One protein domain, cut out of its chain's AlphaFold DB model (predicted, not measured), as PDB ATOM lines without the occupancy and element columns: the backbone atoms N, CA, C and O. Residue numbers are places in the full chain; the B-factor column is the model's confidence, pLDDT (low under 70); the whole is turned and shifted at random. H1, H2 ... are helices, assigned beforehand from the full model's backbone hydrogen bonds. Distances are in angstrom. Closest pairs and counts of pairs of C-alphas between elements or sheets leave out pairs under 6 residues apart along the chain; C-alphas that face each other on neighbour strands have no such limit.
ATOM      1  N   GLU A 225     103.585  28.885  17.399       87.00
ATOM      2  CA  GLU A 225     102.143  28.697  17.303       87.00
ATOM      3  C   GLU A 225     101.726  27.294  17.757       87.00
ATOM      4  O   GLU A 225     100.713  27.144  18.445       87.00
ATOM      5  N   ASP A 226     102.508  26.264  17.425       86.19
ATOM      6  CA  ASP A 226     102.240  24.892  17.868       86.19
ATOM      7  C   ASP A 226     102.388  24.761  19.388       86.19
ATOM      8  O   ASP A 226     101.520  24.193  20.056       86.19
ATOM      9  N   LEU A 227     103.451  25.339  19.956       85.81
ATOM     10  CA  LEU A 227     103.702  25.329  21.400       85.81
ATOM     11  C   LEU A 227     102.614  26.087  22.173       85.81
ATOM     12  O   LEU A 227     102.186  25.634  23.237       85.81
ATOM     13  N   LEU A 228     102.124  27.203  21.626       86.88
ATOM     14  CA  LEU A 228     100.993  27.947  22.181       86.88
ATOM     15  C   LEU A 228      99.698  27.138  22.127       86.88
ATOM     16  O   LEU A 228      98.993  27.074  23.134       86.88
ATOM     17  N   ARG A 229      99.405  26.469  21.006       83.62
ATOM     18  CA  ARG A 229      98.222  25.601  20.885       83.62
ATOM     19  C   ARG A 229      98.253  24.459  21.903       83.62
ATOM     20  O   ARG A 229      97.226  24.156  22.509       83.62
ATOM     21  N   VAL A 230      99.415  23.846  22.135       81.19
ATOM     22  CA  VAL A 230      99.577  22.801  23.164       81.19
ATOM     23  C   VAL A 230      99.386  23.377  24.570       81.19
ATOM     24  O   VAL A 230      98.662  22.793  25.372       81.19
ATOM     25  N   ALA A 231      99.960  24.545  24.866       79.38
ATOM     26  CA  ALA A 231      99.771  25.200  26.159       79.38
ATOM     27  C   ALA A 231      98.301  25.582  26.414       79.38
ATOM     28  O   ALA A 231      97.784  25.369  27.506       79.38
ATOM     29  N   GLN A 232      97.598  26.093  25.405       82.88
ATOM     30  CA  GLN A 232      96.180  26.449  25.505       82.88
ATOM     31  C   GLN A 232      95.293  25.233  25.789       82.88
ATOM     32  O   GLN A 232      94.356  25.342  26.573       82.88
ATOM     33  N   ARG A 233      95.623  24.061  25.229       77.69
ATOM     34  CA  ARG A 233      94.952  22.791  25.562       77.69
ATOM     35  C   ARG A 233      95.245  22.301  26.981       77.69
ATOM     36  O   ARG A 233      94.437  21.569  27.540       77.69
ATOM     37  N   LEU A 234      96.401  22.651  27.545       74.25
ATOM     38  CA  LEU A 234      96.769  22.287  28.918       74.25
ATOM     39  C   LEU A 234      96.082  23.169  29.962       74.25
ATOM     40  O   LEU A 234      95.767  22.700  31.053       74.25
ATOM     41  N   PHE A 235      95.855  24.440  29.633       74.12
ATOM     42  CA  PHE A 235      95.328  25.448  30.552       74.12
ATOM     43  C   PHE A 235      93.940  25.955  30.135       74.12
ATOM     44  O   PHE A 235      93.637  27.128  30.333       74.12
ATOM     45  N   SER A 236      93.100  25.066  29.593       61.84
ATOM     46  CA  SER A 236      91.811  25.315  28.912       61.84
ATOM     47  C   SER A 236      90.799  26.226  29.624       61.84
ATOM     48  O   SER A 236      89.801  26.607  29.020       61.84
ATOM     49  N   SER A 237      91.015  26.568  30.895       55.28
ATOM     50  CA  SER A 237      90.177  27.477  31.680       55.28
ATOM     51  C   SER A 237      90.515  28.964  31.501       55.28
ATOM     52  O   SER A 237      89.739  29.811  31.939       55.28
ATOM     53  N   VAL A 238      91.646  29.310  30.872       60.75
ATOM     54  CA  VAL A 238      92.090  30.701  30.666       60.75
ATOM     55  C   VAL A 238      92.731  30.831  29.278       60.75
ATOM     56  O   VAL A 238      93.517  29.956  28.913       60.75
ATOM     57  N   PRO A 239      92.484  31.911  28.503       67.62
ATOM     58  CA  PRO A 239      93.233  32.167  27.274       67.62
ATOM     59  C   PRO A 239      94.730  32.264  27.597       67.62
ATOM     60  O   PRO A 239      95.215  33.236  28.183       67.62
ATOM     61  N   PHE A 240      95.457  31.193  27.283       78.00
ATOM     62  CA  PHE A 240      96.865  31.073  27.615       78.00
ATOM     63  C   PHE A 240      97.714  31.863  26.617       78.00
ATOM     64  O   PHE A 240      97.624  31.665  25.403       78.00
ATOM     65  N   GLN A 241      98.597  32.697  27.162       83.06
ATOM     66  CA  GLN A 241      99.685  33.363  26.455       83.06
ATOM     67  C   GLN A 241     100.945  33.336  27.325       83.06
ATOM     68  O   GLN A 241     100.852  33.341  28.560       83.06
ATOM     69  N   PHE A 242     102.129  33.334  26.706       84.06
ATOM     70  CA  PHE A 242     103.371  33.513  27.456       84.06
ATOM     71  C   PHE A 242     103.375  34.907  28.087       84.06
ATOM     72  O   PHE A 242     103.311  35.917  27.393       84.06
ATOM     73  N   ARG A 243     103.434  34.968  29.418       79.69
ATOM     74  CA  ARG A 243     103.238  36.217  30.170       79.69
ATOM     75  C   ARG A 243     104.514  37.036  30.312       79.69
ATOM     76  O   ARG A 243     104.446  38.221  30.607       79.69
ATOM     77  N   GLN A 244     105.674  36.395  30.174       79.50
ATOM     78  CA  GLN A 244     106.979  37.006  30.421       79.50
ATOM     79  C   GLN A 244     107.960  36.679  29.285       79.50
ATOM     80  O   GLN A 244     108.005  35.524  28.843       79.50
ATOM     81  N   PRO A 245     108.818  37.628  28.859       79.31
ATOM     82  CA  PRO A 245     109.806  37.384  27.806       79.31
ATOM     83  C   PRO A 245     110.739  36.203  28.105       79.31
ATOM     84  O   PRO A 245     111.043  35.414  27.211       79.31
ATOM     85  N   GLY A 246     111.152  36.033  29.367       81.06
ATOM     86  CA  GLY A 246     111.995  34.910  29.796       81.06
ATOM     87  C   GLY A 246     111.289  33.550  29.734       81.06
ATOM     88  O   GLY A 246     111.918  32.548  29.407       81.06
ATOM     89  N   GLN A 247     109.974  33.519  29.969       82.94
ATOM     90  CA  GLN A 247     109.151  32.314  29.841       82.94
ATOM     91  C   GLN A 247     109.048  31.882  28.374       82.94
ATOM     92  O   GLN A 247     109.361  30.736  28.056       82.94
ATOM     93  N   ARG A 248     108.679  32.812  27.479       87.00
ATOM     94  CA  ARG A 248     108.617  32.581  26.024       87.00
ATOM     95  C   ARG A 248     109.964  32.106  25.489       87.00
ATOM     96  O   ARG A 248     110.046  31.071  24.836       87.00
ATOM     97  N   ARG A 249     111.035  32.837  25.815       84.69
ATOM     98  CA  ARG A 249     112.395  32.499  25.385       84.69
ATOM     99  C   ARG A 249     112.802  31.119  25.886       84.69
ATOM    100  O   ARG A 249     113.315  30.337  25.107       84.69
ATOM    101  N   GLY A 250     112.494  30.782  27.137       83.69
ATOM    102  CA  GLY A 250     112.791  29.459  27.670       83.69
ATOM    103  C   GLY A 250     112.072  28.320  26.955       83.69
ATOM    104  O   GLY A 250     112.689  27.296  26.675       83.69
ATOM    105  N   VAL A 251     110.798  28.509  26.609       85.56
ATOM    106  CA  VAL A 251     110.013  27.535  25.836       85.56
ATOM    107  C   VAL A 251     110.606  27.346  24.437       85.56
ATOM    108  O   VAL A 251     110.877  26.214  24.041       85.56
ATOM    109  N   LEU A 252     110.884  28.440  23.723       87.12
ATOM    110  CA  LEU A 252     111.433  28.391  22.364       87.12
ATOM    111  C   LEU A 252     112.868  27.860  22.320       87.12
ATOM    112  O   LEU A 252     113.205  27.098  21.426       87.12
ATOM    113  N   THR A 253     113.709  28.190  23.300       83.38
ATOM    114  CA  THR A 253     115.063  27.625  23.404       83.38
ATOM    115  C   THR A 253     115.020  26.124  23.707       83.38
ATOM    116  O   THR A 253     115.911  25.394  23.288       83.38
ATOM    117  N   THR A 254     113.997  25.636  24.417       80.62
ATOM    118  CA  THR A 254     113.908  24.214  24.798       80.62
ATOM    119  C   THR A 254     113.253  23.341  23.722       80.62
ATOM    120  O   THR A 254     113.660  22.194  23.542       80.62
ATOM    121  N   PHE A 255     112.234  23.853  23.026       82.81
ATOM    122  CA  PHE A 255     111.398  23.062  22.107       82.81
ATOM    123  C   PHE A 255     111.273  23.644  20.701       82.81
ATOM    124  O   PHE A 255     110.662  23.009  19.846       82.81
ATOM    125  N   GLY A 256     111.786  24.850  20.470       79.81
ATOM    126  CA  GLY A 256     111.649  25.545  19.198       79.81
ATOM    127  C   GLY A 256     112.474  24.920  18.077       79.81
ATOM    128  O   GLY A 256     113.226  23.964  18.262       79.81
ATOM    129  N   THR A 257     112.361  25.510  16.891       75.81
ATOM    130  CA  THR A 257     113.093  25.113  15.675       75.81
ATOM    131  C   THR A 257     114.610  25.262  15.790       75.81
ATOM    132  O   THR A 257     115.356  24.601  15.069       75.81
ATOM    133  N   THR A 258     115.082  26.104  16.713       70.12
ATOM    134  CA  THR A 258     116.510  26.260  16.999       70.12
ATOM    135  C   THR A 258     116.956  25.199  17.997       70.12
ATOM    136  O   THR A 258     116.567  25.216  19.163       70.12
ATOM    137  N   PHE A 259     117.793  24.272  17.534       60.56
ATOM    138  CA  PHE A 259     118.303  23.188  18.361       60.56
ATOM    139  C   PHE A 259     119.457  23.656  19.254       60.56
ATOM    140  O   PHE A 259     120.470  24.167  18.771       60.56
ATOM    141  N   HIS A 260     119.335  23.393  20.553       58.25
ATOM    142  CA  HIS A 260     120.402  23.570  21.530       58.25
ATOM    143  C   HIS A 260     120.697  22.232  22.213       58.25
ATOM    144  O   HIS A 260     119.795  21.580  22.734       58.25
ATOM    145  N   GLU A 261     121.970  21.824  22.224       46.69
ATOM    146  CA  GLU A 261     122.409  20.532  22.777       46.69
ATOM    147  C   GLU A 261     122.134  20.411  24.286       46.69
ATOM    148  O   GLU A 261     121.793  19.336  24.777       46.69
ATOM    149  N   GLN A 262     122.241  21.522  25.021       47.09
ATOM    150  CA  GLN A 262     121.876  21.631  26.432       47.09
ATOM    151  C   GLN A 262     121.276  23.012  26.695       47.09
ATOM    152  O   GLN A 262     121.840  24.029  26.292       47.09
ATOM    153  N   VAL A 263     120.154  23.049  27.410       62.34
ATOM    154  CA  VAL A 263     119.487  24.289  27.814       62.34
ATOM    155  C   VAL A 263     119.456  24.337  29.333       62.34
ATOM    156  O   VAL A 263     118.809  23.512  29.974       62.34
ATOM    157  N   ILE A 264     120.165  25.304  29.917       68.12
ATOM    158  CA  ILE A 264     120.061  25.617  31.345       68.12
ATOM    159  C   ILE A 264     119.130  26.813  31.471       68.12
ATOM    160  O   ILE A 264     119.471  27.925  31.069       68.12
ATOM    161  N   LEU A 265     117.943  26.577  32.024       72.25
ATOM    162  CA  LEU A 265     116.940  27.614  32.194       72.25
ATOM    163  C   LEU A 265     116.909  28.111  33.641       72.25
ATOM    164  O   LEU A 265     116.421  27.422  34.536       72.25
ATOM    165  N   ILE A 266     117.394  29.331  33.863       75.56
ATOM    166  CA  ILE A 266     117.308  30.016  35.156       75.56
ATOM    167  C   ILE A 266     116.214  31.074  35.042       75.56
ATOM    168  O   ILE A 266     116.391  32.097  34.388       75.56
ATOM    169  N   LEU A 267     115.066  30.820  35.665       73.19
ATOM    170  CA  LEU A 267     113.981  31.799  35.772       73.19
ATOM    171  C   LEU A 267     113.652  32.053  37.244       73.19
ATOM    172  O   LEU A 267     113.835  31.166  38.081       73.19
ATOM    173  N   GLY A 268     113.094  33.223  37.555       65.94
ATOM    174  CA  GLY A 268     112.585  33.560  38.887       65.94
ATOM    175  C   GLY A 268     111.404  32.681  39.318       65.94
ATOM    176  O   GLY A 268     110.758  32.000  38.508       65.94
ATOM    177  N   THR A 269     111.148  32.595  40.622       64.12
ATOM    178  CA  THR A 269     109.949  31.925  41.162       64.12
ATOM    179  C   THR A 269     108.694  32.637  40.644       64.12
ATOM    180  O   THR A 269     108.684  33.855  40.523       64.12
ATOM    181  N   GLY A 270     107.674  31.884  40.221       64.62
ATOM    182  CA  GLY A 270     106.483  32.443  39.560       64.62
ATOM    183  C   GLY A 270     106.647  32.774  38.066       64.62
ATOM    184  O   GLY A 270     105.651  32.951  37.373       64.62
ATOM    185  N   SER A 271     107.863  32.752  37.508       72.38
ATOM    186  CA  SER A 271     108.111  33.061  36.084       72.38
ATOM    187  C   SER A 271     107.738  31.934  35.104       72.38
ATOM    188  O   SER A 271     108.093  31.993  33.929       72.38
ATOM    189  N   GLY A 272     107.056  30.883  35.572       67.56
ATOM    190  CA  GLY A 272     106.526  29.828  34.706       67.56
ATOM    191  C   GLY A 272     107.489  28.690  34.352       67.56
ATOM    192  O   GLY A 272     107.280  28.044  33.333       67.56
ATOM    193  N   LYS A 273     108.506  28.395  35.179       75.81
ATOM    194  CA  LYS A 273     109.437  27.255  34.976       75.81
ATOM    195  C   LYS A 273     108.726  25.919  34.755       75.81
ATOM    196  O   LYS A 273     109.145  25.132  33.914       75.81
ATOM    197  N   THR A 274     107.636  25.685  35.482       73.50
ATOM    198  CA  THR A 274     106.845  24.448  35.430       73.50
ATOM    199  C   THR A 274     106.178  24.220  34.068       73.50
ATOM    200  O   THR A 274     105.855  23.089  33.731       73.50
ATOM    201  N   LEU A 275     106.023  25.264  33.248       77.62
ATOM    202  CA  LEU A 275     105.480  25.148  31.895       77.62
ATOM    203  C   LEU A 275     106.351  24.267  30.986       77.62
ATOM    204  O   LEU A 275     105.823  23.554  30.142       77.62
ATOM    205  N   ILE A 276     107.673  24.297  31.172       79.00
ATOM    206  CA  ILE A 276     108.637  23.560  30.347       79.00
ATOM    207  C   ILE A 276     108.429  22.041  30.445       79.00
ATOM    208  O   ILE A 276     108.190  21.416  29.412       79.00
ATOM    209  N   PRO A 277     108.452  21.418  31.642       69.75
ATOM    210  CA  PRO A 277     108.186  19.989  31.749       69.75
ATOM    211  C   PRO A 277     106.754  19.620  31.333       69.75
ATOM    212  O   PRO A 277     106.570  18.562  30.737       69.75
ATOM    213  N   MET A 278     105.754  20.482  31.562       75.12
ATOM    214  CA  MET A 278     104.375  20.216  31.119       75.12
ATOM    215  C   MET A 278     104.256  20.166  29.592       75.12
ATOM    216  O   MET A 278     103.744  19.189  29.057       75.12
ATOM    217  N   LEU A 279     104.796  21.165  28.885       72.62
ATOM    218  CA  LEU A 279     104.841  21.167  27.422       72.62
ATOM    219  C   LEU A 279     105.596  19.951  26.890       72.62
ATOM    220  O   LEU A 279     105.106  19.277  25.990       72.62
ATOM    221  N   SER A 280     106.738  19.611  27.499       69.12
ATOM    222  CA  SER A 280     107.529  18.448  27.083       69.12
ATOM    223  C   SER A 280     106.748  17.135  27.105       69.12
ATOM    224  O   SER A 280     107.024  16.265  26.291       69.12
ATOM    225  N   ALA A 281     105.777  17.001  28.013       67.06
ATOM    226  CA  ALA A 281     104.963  15.801  28.174       67.06
ATOM    227  C   ALA A 281     103.715  15.785  27.275       67.06
ATOM    228  O   ALA A 281     103.022  14.774  27.213       67.06
ATOM    229  N   SER A 282     103.389  16.904  26.623       69.62
ATOM    230  CA  SER A 282     102.148  17.089  25.851       69.62
ATOM    231  C   SER A 282     102.371  17.346  24.363       69.62
ATOM    232  O   SER A 282     101.405  17.447  23.608       69.62
TER     233      SER A 282
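Overview. This is residues 225 to 282 of the 300 residues of an uncharacterized protein of Monilinia fructigena (UniProt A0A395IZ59). Three short helices pack loosely as a triangle: H2, the longest, and H1 lie near each other, and H3 packs on both. Between H2 and H3 the chain swings out in a wide loop, residues 256 to 274. The printed part has 58 residues, 29 of them in H1, H2 and H3, in that order, with no named strand: all helix. It is compact, radius of gyration of the C-alphas 11.0 A, spans 33 by 25 by 18 A.

Along the chain. H2, residues 245 to 255, is 15.5 A long, from C-alpha 245 at (109.806, 37.384, 27.806). H1, residues 225 to 234, measures 14.3 A. H3, residues 275 to 282, measures 10.6 A and ends at (102.148, 17.089, 25.851).

Arrangement. H2 touches H3, closest C-alphas Val 251 and Ile 276, 6.2 A; they run the same way at a shallow tilt of 33 degrees, only just short of steep. H3 touches H1 about perpendicular, 88 degrees, closest C-alphas Ala 231 and Leu 279, 6.6 A. In H1, H2 and H3 every O i to N i+4 pair is within hydrogen-bond range.

Size, cuts and confidence. The C-alphas of Ser 237 and Glu 261, the two farthest apart, are 34.2 A apart. The printed part has no cut. The link H2 to H3 is long. Mean pLDDT of the printed part is 74.5, with residues 259 to 264 among those under 70.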